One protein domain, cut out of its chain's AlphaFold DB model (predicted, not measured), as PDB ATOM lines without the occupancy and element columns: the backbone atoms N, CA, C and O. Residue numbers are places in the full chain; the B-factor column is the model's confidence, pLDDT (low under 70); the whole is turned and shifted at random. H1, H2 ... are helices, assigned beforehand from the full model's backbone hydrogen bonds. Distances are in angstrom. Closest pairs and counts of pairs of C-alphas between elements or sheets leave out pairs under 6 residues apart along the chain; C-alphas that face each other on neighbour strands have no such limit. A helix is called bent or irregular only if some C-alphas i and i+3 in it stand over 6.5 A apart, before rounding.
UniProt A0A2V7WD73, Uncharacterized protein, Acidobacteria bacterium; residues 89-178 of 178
ATOM      1  N   ASP A  89       8.453 123.965 -16.497       95.69
ATOM      2  CA  ASP A  89       8.425 123.456 -17.873       95.69
ATOM      3  C   ASP A  89       7.029 122.976 -18.298       95.69
ATOM      4  O   ASP A  89       6.674 123.091 -19.474       95.69
ATOM      5  N   VAL A  90       6.218 122.476 -17.358       96.19
ATOM      6  CA  VAL A  90       4.816 122.120 -17.614       96.19
ATOM      7  C   VAL A  90       4.012 123.385 -17.865       96.19
ATOM      8  O   VAL A  90       3.346 123.476 -18.891       96.19
ATOM      9  N   ILE A  91       4.165 124.401 -17.010       96.31
ATOM     10  CA  ILE A  91       3.509 125.705 -17.189       96.31
ATOM     11  C   ILE A  91       3.907 126.325 -18.535       96.31
ATOM     12  O   ILE A  91       3.053 126.774 -19.297       96.31
ATOM     13  N   ALA A  92       5.193 126.294 -18.893       96.69
ATOM     14  CA  ALA A  92       5.656 126.789 -20.187       96.69
ATOM     15  C   ALA A  92       5.042 126.012 -21.368       96.69
ATOM     16  O   ALA A  92       4.664 126.620 -22.370       96.69
ATOM     17  N   SER A  93       4.896 124.690 -21.237       97.38
ATOM     18  CA  SER A  93       4.245 123.838 -22.244       97.38
ATOM     19  C   SER A  93       2.760 124.181 -22.402       97.38
ATOM     20  O   SER A  93       2.281 124.293 -23.530       97.38
ATOM     21  N   ILE A  94       2.053 124.435 -21.293       97.75
ATOM     22  CA  ILE A  94       0.667 124.922 -21.303       97.75
ATOM     23  C   ILE A  94       0.574 126.237 -22.083       97.75
ATOM     24  O   ILE A  94      -0.189 126.340 -23.046       97.75
ATOM     25  N   ARG A  95       1.384 127.238 -21.712       97.69
ATOM     26  CA  ARG A  95       1.347 128.564 -22.349       97.69
ATOM     27  C   ARG A  95       1.705 128.494 -23.839       97.69
ATOM     28  O   ARG A  95       1.106 129.208 -24.645       97.69
ATOM     29  N   ALA A  96       2.632 127.617 -24.226       97.62
ATOM     30  CA  ALA A  96       2.989 127.393 -25.626       97.62
ATOM     31  C   ALA A  96       1.818 126.811 -26.438       97.62
ATOM     32  O   ALA A  96       1.505 127.328 -27.515       97.62
ATOM     33  N   LEU A  97       1.131 125.793 -25.909       98.12
ATOM     34  CA  LEU A  97      -0.040 125.206 -26.563       98.12
ATOM     35  C   LEU A  97      -1.196 126.216 -26.649       98.12
ATOM     36  O   LEU A  97      -1.769 126.404 -27.725       98.12
ATOM     37  N   GLN A  98      -1.479 126.941 -25.559       97.88
ATOM     38  CA  GLN A  98      -2.482 128.013 -25.534       97.88
ATOM     39  C   GLN A  98      -2.205 129.079 -26.605       97.88
ATOM     40  O   GLN A  98      -3.133 129.537 -27.269       97.88
ATOM     41  N   ALA A  99      -0.945 129.475 -26.815       98.00
ATOM     42  CA  ALA A  99      -0.593 130.463 -27.834       98.00
ATOM     43  C   ALA A  99      -0.939 129.984 -29.257       98.00
ATOM     44  O   ALA A  99      -1.486 130.753 -30.058       98.00
ATOM     45  N   LYS A 100      -0.678 128.709 -29.569       98.19
ATOM     46  CA  LYS A 100      -1.008 128.107 -30.873       98.19
ATOM     47  C   LYS A 100      -2.514 127.967 -31.071       98.19
ATOM     48  O   LYS A 100      -3.034 128.350 -32.120       98.19
ATOM     49  N   LEU A 101      -3.216 127.510 -30.036       97.75
ATOM     50  CA  LEU A 101      -4.674 127.422 -29.996       97.75
ATOM     51  C   LEU A 101      -5.329 128.792 -30.230       97.75
ATOM     52  O   LEU A 101      -6.114 128.941 -31.167       97.75
ATOM     53  N   LYS A 102      -4.929 129.827 -29.479       97.56
ATOM     54  CA  LYS A 102      -5.421 131.210 -29.644       97.56
ATOM     55  C   LYS A 102      -5.135 131.761 -31.046       97.56
ATOM     56  O   LYS A 102      -5.997 132.398 -31.653       97.56
ATOM     57  N   THR A 103      -3.953 131.481 -31.596       97.19
ATOM     58  CA  THR A 103      -3.589 131.876 -32.969       97.19
ATOM     59  C   THR A 103      -4.518 131.233 -34.000       97.19
ATOM     60  O   THR A 103      -5.009 131.913 -34.907       97.19
ATOM     61  N   ARG A 104      -4.819 129.940 -33.841       95.81
ATOM     62  CA  ARG A 104      -5.760 129.217 -34.702       95.81
ATOM     63  C   ARG A 104      -7.195 129.724 -34.550       95.81
ATOM     64  O   ARG A 104      -7.839 129.966 -35.567       95.81
ATOM     65  N   ALA A 105      -7.684 129.933 -33.325       95.31
ATOM     66  CA  ALA A 105      -9.021 130.477 -33.065       95.31
ATOM     67  C   ALA A 105      -9.224 131.829 -33.758       95.31
ATOM     68  O   ALA A 105     -10.201 132.013 -34.484       95.31
ATOM     69  N   LYS A 106      -8.245 132.733 -33.641       94.50
ATOM     70  CA  LYS A 106      -8.266 134.034 -34.318       94.50
ATOM     71  C   LYS A 106      -8.257 133.907 -35.844       94.50
ATOM     72  O   LYS A 106      -8.879 134.709 -36.536       94.50
ATOM     73  N   ALA A 107      -7.555 132.919 -36.399       92.62
ATOM     74  CA  ALA A 107      -7.597 132.656 -37.836       92.62
ATOM     75  C   ALA A 107      -8.984 132.160 -38.284       92.62
ATOM     76  O   ALA A 107      -9.494 132.650 -39.289       92.62
ATOM     77  N   ILE A 108      -9.618 131.265 -37.517       91.44
ATOM     78  CA  ILE A 108     -10.990 130.794 -37.776       91.44
ATOM     79  C   ILE A 108     -11.976 131.967 -37.735       91.44
ATOM     80  O   ILE A 108     -12.745 132.152 -38.676       91.44
ATOM     81  N   GLU A 109     -11.918 132.798 -36.699       91.00
ATOM     82  CA  GLU A 109     -12.764 133.990 -36.566       91.00
ATOM     83  C   GLU A 109     -12.624 134.918 -37.782       91.00
ATOM     84  O   GLU A 109     -13.609 135.300 -38.407       91.00
ATOM     85  N   ARG A 110     -11.390 135.205 -38.214       87.81
ATOM     86  CA  ARG A 110     -11.141 136.040 -39.400       87.81
ATOM     87  C   ARG A 110     -11.724 135.456 -40.685       87.81
ATOM     88  O   ARG A 110     -12.122 136.222 -41.560       87.81
ATOM     89  N   THR A 111     -11.783 134.129 -40.821       84.06
ATOM     90  CA  THR A 111     -12.397 133.499 -42.002       84.06
ATOM     91  C   THR A 111     -13.913 133.676 -42.066       84.06
ATOM     92  O   THR A 111     -14.461 133.618 -43.162       84.06
ATOM     93  N   GLN A 112     -14.589 133.968 -40.948       80.06
ATOM     94  CA  GLN A 112     -16.036 134.226 -40.937       80.06
ATOM     95  C   GLN A 112     -16.411 135.549 -41.619       80.06
ATOM     96  O   GLN A 112     -17.522 135.689 -42.117       80.06
ATOM     97  N   TYR A 113     -15.479 136.502 -41.691       78.94
ATOM     98  CA  TYR A 113     -15.696 137.833 -42.269       78.94
ATOM     99  C   TYR A 113     -15.052 137.999 -43.655       78.94
ATOM    100  O   TYR A 113     -14.756 139.118 -44.082       78.94
ATOM    101  N   ARG A 114     -14.770 136.893 -44.356       77.50
ATOM    102  CA  ARG A 114     -14.085 136.939 -45.655       77.50
ATOM    103  C   ARG A 114     -15.028 137.422 -46.768       77.50
ATOM    104  O   ARG A 114     -16.165 136.958 -46.821       77.50
ATOM    105  N   PRO A 115     -14.560 138.282 -47.695       78.19
ATOM    106  CA  PRO A 115     -15.314 138.608 -48.901       78.19
ATOM    107  C   PRO A 115     -15.622 137.342 -49.709       78.19
ATOM    108  O   PRO A 115     -14.756 136.470 -49.849       78.19
ATOM    109  N   GLU A 116     -16.830 137.254 -50.265       74.19
ATOM    110  CA  GLU A 116     -17.211 136.153 -51.152       74.19
ATOM    111  C   GLU A 116     -16.216 136.026 -52.320       74.19
ATOM    112  O   GLU A 116     -15.857 137.009 -52.967       74.19
ATOM    113  N   GLY A 117     -15.735 134.804 -52.570       76.19
ATOM    114  CA  GLY A 117     -14.772 134.506 -53.638       76.19
ATOM    115  C   GLY A 117     -13.290 134.654 -53.267       76.19
ATOM    116  O   GLY A 117     -12.433 134.358 -54.099       76.19
ATOM    117  N   ALA A 118     -12.955 135.064 -52.039       77.69
ATOM    118  CA  ALA A 118     -11.564 135.080 -51.583       77.69
ATOM    119  C   ALA A 118     -10.989 133.649 -51.442       77.69
ATOM    120  O   ALA A 118     -11.690 132.750 -50.965       77.69
ATOM    121  N   PRO A 119      -9.714 133.414 -51.814       77.56
ATOM    122  CA  PRO A 119      -9.094 132.097 -51.711       77.56
ATOM    123  C   PRO A 119      -9.047 131.605 -50.258       77.56
ATOM    124  O   PRO A 119      -8.779 132.367 -49.324       77.56
ATOM    125  N   ILE A 120      -9.303 130.307 -50.068       78.69
ATOM    126  CA  ILE A 120      -9.224 129.664 -48.755       78.69
ATOM    127  C   ILE A 120      -7.751 129.514 -48.375       78.69
ATOM    128  O   ILE A 120      -7.069 128.605 -48.841       78.69
ATOM    129  N   GLU A 121      -7.253 130.408 -47.525       80.94
ATOM    130  CA  GLU A 121      -5.951 130.199 -46.881       80.94
ATOM    131  C   GLU A 121      -6.036 129.062 -45.847       80.94
ATOM    132  O   GLU A 121      -7.035 128.971 -45.124       80.94
ATOM    133  N   PRO A 122      -4.996 128.216 -45.742       86.31
ATOM    134  CA  PRO A 122      -4.931 127.178 -44.725       86.31
ATOM    135  C   PRO A 122      -4.856 127.791 -43.322       86.31
ATOM    136  O   PRO A 122      -4.149 128.772 -43.086       86.31
ATOM    137  N   LEU A 123      -5.573 127.190 -42.371       90.12
ATOM    138  CA  LEU A 123      -5.515 127.600 -40.968       90.12
ATOM    139  C   LEU A 123      -4.145 127.244 -40.357       90.12
ATOM    140  O   LEU A 123      -3.668 126.128 -40.582       90.12
ATOM    141  N   PRO A 124      -3.540 128.132 -39.543       94.25
ATOM    142  CA  PRO A 124      -2.287 127.846 -38.853       94.25
ATOM    143  C   PRO A 124      -2.473 126.728 -37.820       94.25
ATOM    144  O   PRO A 124      -3.577 126.537 -37.304       94.25
ATOM    145  N   HIS A 125      -1.384 126.020 -37.507       96.00
ATOM    146  CA  HIS A 125      -1.341 124.907 -36.550       96.00
ATOM    147  C   HIS A 125      -2.428 123.858 -36.823       96.00
ATOM    148  O   HIS A 125      -3.474 123.868 -36.165       96.00
ATOM    149  N   PRO A 126      -2.255 122.992 -37.838       95.12
ATOM    150  CA  PRO A 126      -3.200 121.922 -38.127       95.12
ATOM    151  C   PRO A 126      -3.512 121.095 -36.871       95.12
ATOM    152  O   PRO A 126      -2.635 120.936 -36.020       95.12
ATOM    153  N   PRO A 127      -4.724 120.538 -36.730       95.56
ATOM    154  CA  PRO A 127      -5.104 119.860 -35.494       95.56
ATOM    155  C   PRO A 127      -4.180 118.704 -35.093       95.56
ATOM    156  O   PRO A 127      -3.949 118.478 -33.910       95.56
ATOM    157  N   GLN A 128      -3.579 118.017 -36.064       96.25
ATOM    158  CA  GLN A 128      -2.592 116.963 -35.834       96.25
ATOM    159  C   GLN A 128      -1.293 117.497 -35.212       96.25
ATOM    160  O   GLN A 128      -0.730 116.833 -34.348       96.25
ATOM    161  N   GLU A 129      -0.836 118.693 -35.601       96.12
ATOM    162  CA  GLU A 129       0.308 119.363 -34.960       96.12
ATOM    163  C   GLU A 129      -0.014 119.655 -33.490       96.12
ATOM    164  O   GLU A 129       0.748 119.291 -32.597       96.12
ATOM    165  N   LEU A 130      -1.197 120.226 -33.236       97.31
ATOM    166  CA  LEU A 130      -1.664 120.539 -31.885       97.31
ATOM    167  C   LEU A 130      -1.797 119.284 -31.016       97.31
ATOM    168  O   LEU A 130      -1.396 119.304 -29.856       97.31
ATOM    169  N   ARG A 131      -2.301 118.176 -31.575       97.38
ATOM    170  CA  ARG A 131      -2.398 116.885 -30.881       97.38
ATOM    171  C   ARG A 131      -1.028 116.346 -30.466       97.38
ATOM    172  O   ARG A 131      -0.888 115.884 -29.337       97.38
ATOM    173  N   ILE A 132      -0.031 116.394 -31.355       96.75
ATOM    174  CA  ILE A 132       1.329 115.900 -31.068       96.75
ATOM    175  C   ILE A 132       1.938 116.645 -29.874       96.75
ATOM    176  O   ILE A 132       2.622 116.043 -29.049       96.75
ATOM    177  N   GLU A 133       1.674 117.944 -29.763       94.56
ATOM    178  CA  GLU A 133       2.155 118.767 -28.650       94.56
ATOM    179  C   GLU A 133       1.320 118.608 -27.377       94.56
ATOM    180  O   GLU A 133       1.865 118.651 -26.273       94.56
ATOM    181  N   ALA A 134       0.013 118.390 -27.521       96.50
ATOM    182  CA  ALA A 134      -0.907 118.167 -26.413       96.50
ATOM    183  C   ALA A 134      -0.670 116.827 -25.701       96.50
ATOM    184  O   ALA A 134      -0.808 116.753 -24.485       96.50
ATOM    185  N   GLU A 135      -0.281 115.772 -26.423       96.75
ATOM    186  CA  GLU A 135      -0.126 114.426 -25.857       96.75
ATOM    187  C   GLU A 135       0.874 114.335 -24.682       96.75
ATOM    188  O   GLU A 135       0.504 113.811 -23.627       96.75
ATOM    189  N   PRO A 136       2.125 114.833 -24.783       97.06
ATOM    190  CA  PRO A 136       3.043 114.816 -23.645       97.06
ATOM    191  C   PRO A 136       2.583 115.734 -22.506       97.06
ATOM    192  O   PRO A 136       2.879 115.444 -21.346       97.06
ATOM    193  N   LEU A 137       1.867 116.820 -22.811       97.31
ATOM    194  CA  LEU A 137       1.315 117.710 -21.794       97.31
ATOM    195  C   LEU A 137       0.203 117.015 -20.997       97.31
ATOM    196  O   LEU A 137       0.262 117.021 -19.772       97.31
ATOM    197  N   ALA A 138      -0.744 116.357 -21.666       96.88
ATOM    198  CA  ALA A 138      -1.843 115.639 -21.019       96.88
ATOM    199  C   ALA A 138      -1.337 114.589 -20.019       96.88
ATOM    200  O   ALA A 138      -1.842 114.494 -18.906       96.88
ATOM    201  N   ARG A 139      -0.262 113.862 -20.360       96.62
ATOM    202  CA  ARG A 139       0.373 112.906 -19.436       96.62
ATOM    203  C   ARG A 139       0.927 113.591 -18.184       96.62
ATOM    204  O   ARG A 139       0.647 113.149 -17.079       96.62
ATOM    205  N   LYS A 140       1.656 114.701 -18.352       96.75
ATOM    206  CA  LYS A 140       2.196 115.485 -17.226       96.75
ATOM    207  C   LYS A 140       1.087 116.050 -16.329       96.75
ATOM    208  O   LYS A 140       1.264 116.125 -15.118       96.75
ATOM    209  N   LEU A 141      -0.041 116.454 -16.916       96.44
ATOM    210  CA  LEU A 141      -1.204 116.949 -16.178       96.44
ATOM    211  C   LEU A 141      -1.910 115.827 -15.408       96.44
ATOM    212  O   LEU A 141      -2.228 116.012 -14.233       96.44
ATOM    213  N   ALA A 142      -2.062 114.651 -16.018       95.56
ATOM    214  CA  ALA A 142      -2.596 113.467 -15.353       95.56
ATOM    215  C   ALA A 142      -1.710 113.017 -14.176       95.56
ATOM    216  O   ALA A 142      -2.228 112.712 -13.104       95.56
ATOM    217  N   ASP A 143      -0.381 113.054 -14.331       93.94
ATOM    218  CA  ASP A 143       0.571 112.761 -13.247       93.94
ATOM    219  C   ASP A 143       0.433 113.749 -12.070       93.94
ATOM    220  O   ASP A 143       0.640 113.385 -10.911       93.94
ATOM    221  N   ALA A 144       0.043 114.996 -12.353       93.12
ATOM    222  CA  ALA A 144      -0.268 116.015 -11.350       93.12
ATOM    223  C   ALA A 144      -1.702 115.914 -10.783       93.12
ATOM    224  O   ALA A 144      -2.073 116.699  -9.903       93.12
ATOM    225  N   GLY A 145      -2.489 114.937 -11.245       93.00
ATOM    226  CA  GLY A 145      -3.839 114.634 -10.774       93.00
ATOM    227  C   GLY A 145      -4.965 115.378 -11.493       93.00
ATOM    228  O   GLY A 145      -6.113 115.258 -11.069       93.00
ATOM    229  N   PHE A 146      -4.669 116.142 -12.550       94.38
ATOM    230  CA  PHE A 146      -5.689 116.870 -13.305       94.38
ATOM    231  C   PHE A 146      -6.449 115.953 -14.264       94.38
ATOM    232  O   PHE A 146      -5.876 115.062 -14.891       94.38
ATOM    233  N   VAL A 147      -7.746 116.224 -14.404       92.94
ATOM    234  CA  VAL A 147      -8.614 115.636 -15.428       92.94
ATOM    235  C   VAL A 147      -8.872 116.718 -16.471       92.94
ATOM    236  O   VAL A 147      -9.294 117.813 -16.111       92.94
ATOM    237  N   THR A 148      -8.593 116.422 -17.739       95.38
ATOM    238  CA  THR A 148      -8.565 117.419 -18.822       95.38
ATOM    239  C   THR A 148      -9.511 117.033 -19.962       95.38
ATOM    240  O   THR A 148      -9.044 116.677 -21.045       95.38
ATOM    241  N   PRO A 149     -10.841 117.016 -19.739       95.88
ATOM    242  CA  PRO A 149     -11.805 116.538 -20.730       95.88
ATOM    243  C   PRO A 149     -11.732 117.285 -22.066       95.88
ATOM    244  O   PRO A 149     -11.905 116.665 -23.121       95.88
ATOM    245  N   SER A 150     -11.469 118.594 -22.054       97.06
ATOM    246  CA  SER A 150     -11.379 119.381 -23.284       97.06
ATOM    247  C   SER A 150     -10.104 119.039 -24.055       97.06
ATOM    248  O   SER A 150     -10.161 118.799 -25.267       97.06
ATOM    249  N   LEU A 151      -8.959 118.951 -23.369       96.81
ATOM    250  CA  LEU A 151      -7.705 118.496 -23.974       96.81
ATOM    251  C   LEU A 151      -7.810 117.054 -24.494       96.81
ATOM    252  O   LEU A 151      -7.355 116.767 -25.601       96.81
ATOM    253  N   ASP A 152      -8.460 116.160 -23.748       97.06
ATOM    254  CA  ASP A 152      -8.682 114.763 -24.133       97.06
ATOM    255  C   ASP A 152      -9.548 114.660 -25.396       97.06
ATOM    256  O   ASP A 152      -9.292 113.817 -26.260       97.06
ATOM    257  N   GLY A 153     -10.519 115.565 -25.562       96.38
ATOM    258  CA  GLY A 153     -11.300 115.703 -26.790       96.38
ATOM    259  C   GLY A 153     -10.429 115.986 -28.020       96.38
ATOM    260  O   GLY A 153     -10.579 115.317 -29.045       96.38
ATOM    261  N   LEU A 154      -9.459 116.907 -27.908       96.94
ATOM    262  CA  LEU A 154      -8.474 117.175 -28.969       96.94
ATOM    263  C   LEU A 154      -7.613 115.942 -29.279       96.94
ATOM    264  O   LEU A 154      -7.283 115.692 -30.442       96.94
ATOM    265  N   LEU A 155      -7.226 115.175 -28.259       97.38
ATOM    266  CA  LEU A 155      -6.425 113.966 -28.449       97.38
ATOM    267  C   LEU A 155      -7.222 112.856 -29.141       97.38
ATOM    268  O   LEU A 155      -6.672 112.166 -30.001       97.38
ATOM    269  N   ALA A 156      -8.497 112.691 -28.794       97.25
ATOM    270  CA  ALA A 156      -9.360 111.653 -29.344       97.25
ATOM    271  C   ALA A 156      -9.733 111.922 -30.810       97.25
ATOM    272  O   ALA A 156      -9.551 111.043 -31.654       97.25
ATOM    273  N   ASP A 157     -10.202 113.134 -31.117       96.69
ATOM    274  CA  ASP A 157     -10.642 113.527 -32.458       96.69
ATOM    275  C   ASP A 157     -10.122 114.931 -32.818       96.69
ATOM    276  O   ASP A 157     -10.846 115.925 -32.693       96.69
ATOM    277  N   PRO A 158      -8.868 115.048 -33.293       95.25
ATOM    278  CA  PRO A 158      -8.296 116.345 -33.638       95.25
ATOM    279  C   PRO A 158      -9.030 117.017 -34.811       95.25
ATOM    280  O   PRO A 158      -9.120 118.242 -34.864       95.25
ATOM    281  N   ASP A 159      -9.620 116.257 -35.735       93.94
ATOM    282  CA  ASP A 159     -10.319 116.824 -36.895       93.94
ATOM    283  C   ASP A 159     -11.653 117.491 -36.514       93.94
ATOM    284  O   ASP A 159     -12.172 118.348 -37.249       93.94
ATOM    285  N   SER A 160     -12.175 117.182 -35.325       92.62
ATOM    286  CA  SER A 160     -13.320 117.867 -34.720       92.62
ATOM    287  C   SER A 160     -13.002 119.262 -34.174       92.62
ATOM    288  O   SER A 160     -13.929 119.997 -33.853       92.62
ATOM    289  N   LEU A 161     -11.733 119.687 -34.126       94.44
ATOM    290  CA  LEU A 161     -11.344 120.952 -33.500       94.44
ATOM    291  C   LEU A 161     -12.039 122.160 -34.163       94.44
ATOM    292  O   LEU A 161     -11.811 122.475 -35.338       94.44
ATOM    293  N   ARG A 162     -12.902 122.848 -33.404       93.94
ATOM    294  CA  ARG A 162     -13.622 124.074 -33.800       93.94
ATOM    295  C   ARG A 162     -13.304 125.225 -32.847       93.94
ATOM    296  O   ARG A 162     -12.710 125.022 -31.799       93.94
ATOM    297  N   PHE A 163     -13.734 126.435 -33.210       93.62
ATOM    298  CA  PHE A 163     -13.530 127.646 -32.405       93.62
ATOM    299  C   PHE A 163     -13.960 127.478 -30.938       93.62
ATOM    300  O   PHE A 163     -13.190 127.807 -30.045       93.62
ATOM    301  N   HIS A 164     -15.153 126.924 -30.692       94.12
ATOM    302  CA  HIS A 164     -15.655 126.722 -29.331       94.12
ATOM    303  C   HIS A 164     -14.782 125.745 -28.534       94.12
ATOM    304  O   HIS A 164     -14.308 126.113 -27.467       94.12
ATOM    305  N   SER A 165     -14.472 124.578 -29.106       95.12
ATOM    306  CA  SER A 165     -13.606 123.575 -28.475       95.12
ATOM    307  C   SER A 165     -12.194 124.102 -28.211       95.12
ATOM    308  O   SER A 165     -11.579 123.747 -27.217       95.12
ATOM    309  N   ILE A 166     -11.668 124.982 -29.074       96.88
ATOM    310  CA  ILE A 166     -10.384 125.645 -28.823       96.88
ATOM    311  C   ILE A 166     -10.451 126.506 -27.558       96.88
ATOM    312  O   ILE A 166      -9.521 126.457 -26.756       96.88
ATOM    313  N   ASN A 167     -11.516 127.291 -27.387       96.81
ATOM    314  CA  ASN A 167     -11.665 128.142 -26.209       96.81
ATOM    315  C   ASN A 167     -11.839 127.302 -24.940       96.81
ATOM    316  O   ASN A 167     -11.173 127.589 -23.960       96.81
ATOM    317  N   GLU A 168     -12.615 126.216 -24.992       97.50
ATOM    318  CA  GLU A 168     -12.753 125.285 -23.862       97.50
ATOM    319  C   GLU A 168     -11.397 124.716 -23.417       97.50
ATOM    320  O   GLU A 168     -11.077 124.745 -22.233       97.50
ATOM    321  N   ILE A 169     -10.555 124.273 -24.362       97.81
ATOM    322  CA  ILE A 169      -9.197 123.796 -24.048       97.81
ATOM    323  C   ILE A 169      -8.348 124.924 -23.456       97.81
ATOM    324  O   ILE A 169      -7.586 124.710 -22.519       97.81
ATOM    325  N   VAL A 170      -8.429 126.130 -24.023       97.62
ATOM    326  CA  VAL A 170      -7.661 127.279 -23.533       97.62
ATOM    327  C   VAL A 170      -8.044 127.625 -22.098       97.62
ATOM    328  O   VAL A 170      -7.128 127.836 -21.306       97.62
ATOM    329  N   ASP A 171      -9.338 127.667 -21.795       96.62
ATOM    330  CA  ASP A 171      -9.881 128.023 -20.484       96.62
ATOM    331  C   ASP A 171      -9.543 126.945 -19.444       96.62
ATOM    332  O   ASP A 171      -9.044 127.266 -18.367       96.62
ATOM    333  N   GLU A 172      -9.703 125.662 -19.796       96.50
ATOM    334  CA  GLU A 172      -9.274 124.521 -18.972       96.50
ATOM    335  C   GLU A 172      -7.787 124.626 -18.606       96.50
ATOM    336  O   GLU A 172      -7.403 124.532 -17.440       96.50
ATOM    337  N   LEU A 173      -6.936 124.879 -19.600       96.38
ATOM    338  CA  LEU A 173      -5.500 125.024 -19.396       96.38
ATOM    339  C   LEU A 173      -5.121 126.292 -18.614       96.38
ATOM    340  O   LEU A 173      -4.077 126.305 -17.963       96.38
ATOM    341  N   ASP A 174      -5.925 127.353 -18.688       94.38
ATOM    342  CA  ASP A 174      -5.695 128.594 -17.942       94.38
ATOM    343  C   ASP A 174      -5.940 128.375 -16.452       94.38
ATOM    344  O   ASP A 174      -5.070 128.674 -15.640       94.38
ATOM    345  N   VAL A 175      -7.059 127.727 -16.116       91.19
ATOM    346  CA  VAL A 175      -7.396 127.328 -14.743       91.19
ATOM    347  C   VAL A 175      -6.286 126.483 -14.116       91.19
ATOM    348  O   VAL A 175      -5.904 126.711 -12.972       91.19
ATOM    349  N   ILE A 176      -5.736 125.531 -14.870       92.75
ATOM    350  CA  ILE A 176      -4.664 124.648 -14.391       92.75
ATOM    351  C   ILE A 176      -3.344 125.404 -14.180       92.75
ATOM    352  O   ILE A 176      -2.574 125.073 -13.275       92.75
ATOM    353  N   ALA A 177      -3.044 126.383 -15.035       89.44
ATOM    354  CA  ALA A 177      -1.779 127.108 -14.994       89.44
ATOM    355  C   ALA A 177      -1.746 128.255 -13.972       89.44
ATOM    356  O   ALA A 177      -0.639 128.659 -13.610       89.44
ATOM    357  N   GLY A 178      -2.909 128.773 -13.553       77.19
ATOM    358  CA  GLY A 178      -3.020 130.027 -12.794       77.19
ATOM    359  C   GLY A 178      -2.534 131.210 -13.622       77.19
ATOM    360  O   GLY A 178      -1.490 131.802 -13.266       77.19
TER     361      GLY A 178
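AT A GLANCE: This is residues 89 to 178 of the 178 residues of an uncharacterized protein of Acidobacteria bacterium (UniProt A0A2V7WD73). One long helix, H1, has H2 and H4 packed along it, both running opposite ways to it, and the short H3 joins H2 to H4 at a slant, closing a ring of four helices. The loop after H1, residues 113 to 126, folds back to H2, and residues 112 to 119, of which 112 is the last residue of H1, stick out past the body. The printed part has 90 residues, with four named helices in the order H1, H2, H3, H4 and no named strand: all helix. It is compact, with a radius of gyration of the C-alphas of 13.8 A, and spans 48 by 24 by 19 A.

IN THESE COORDINATES: H1, residues 89 to 112, begins at C-alpha 89 (8.425, 123.456, -17.873) and is 35.3 A long. H2, residues 127 to 143, is 24.0 A long and has a kink of 37 degrees near residue 134. It is neither bent nor irregular, but only just: C-alphas 133 and 136 are 6.4 A apart. H3 is residues 149 to 156. H4, residues 163 to 177, is 21.0 A long and ends at C-alpha 177 (-1.779, 127.108, -14.994).

HOW THE PARTS SIT: H1 touches H2 with residues 90 to 101 alone. They form a helical hairpin, opposite ways at a shallow tilt of 34 degrees, only just short of steep; the closest C-alphas, of Ser 93 and Leu 137, are 6.8 A apart. H4 touches H1, opposite ways at a shallow tilt of 22 degrees, closest at the C-alphas of Ala 105 and Phe 163, 5.4 A. H3 touches H2 at a steep tilt of 52 degrees, with the C-alphas of Arg 131 and Leu 155 closest at 5.5 A. H3 touches H4 at a steep tilt of 59 degrees, with the C-alphas of Ser 150 and Ile 169 closest at 5.0 A. H1 and H3 are apart, as are H2 and H4. Every O i to N i+4 pair is within hydrogen-bond range in H1, H3 and H4; in H2, 11 of 13 are.

THE WHOLE: The C-alphas farthest apart, of Gly 117 and Gly 145, are 48.5 A apart. Without residues 112 to 119, which stand free, the body spans 41 by 24 by 19 A. The link from H1 to H2 is long, 14 residues. The printed part has no cut, its mean pLDDT is 93.2, and no printed residue is under 70.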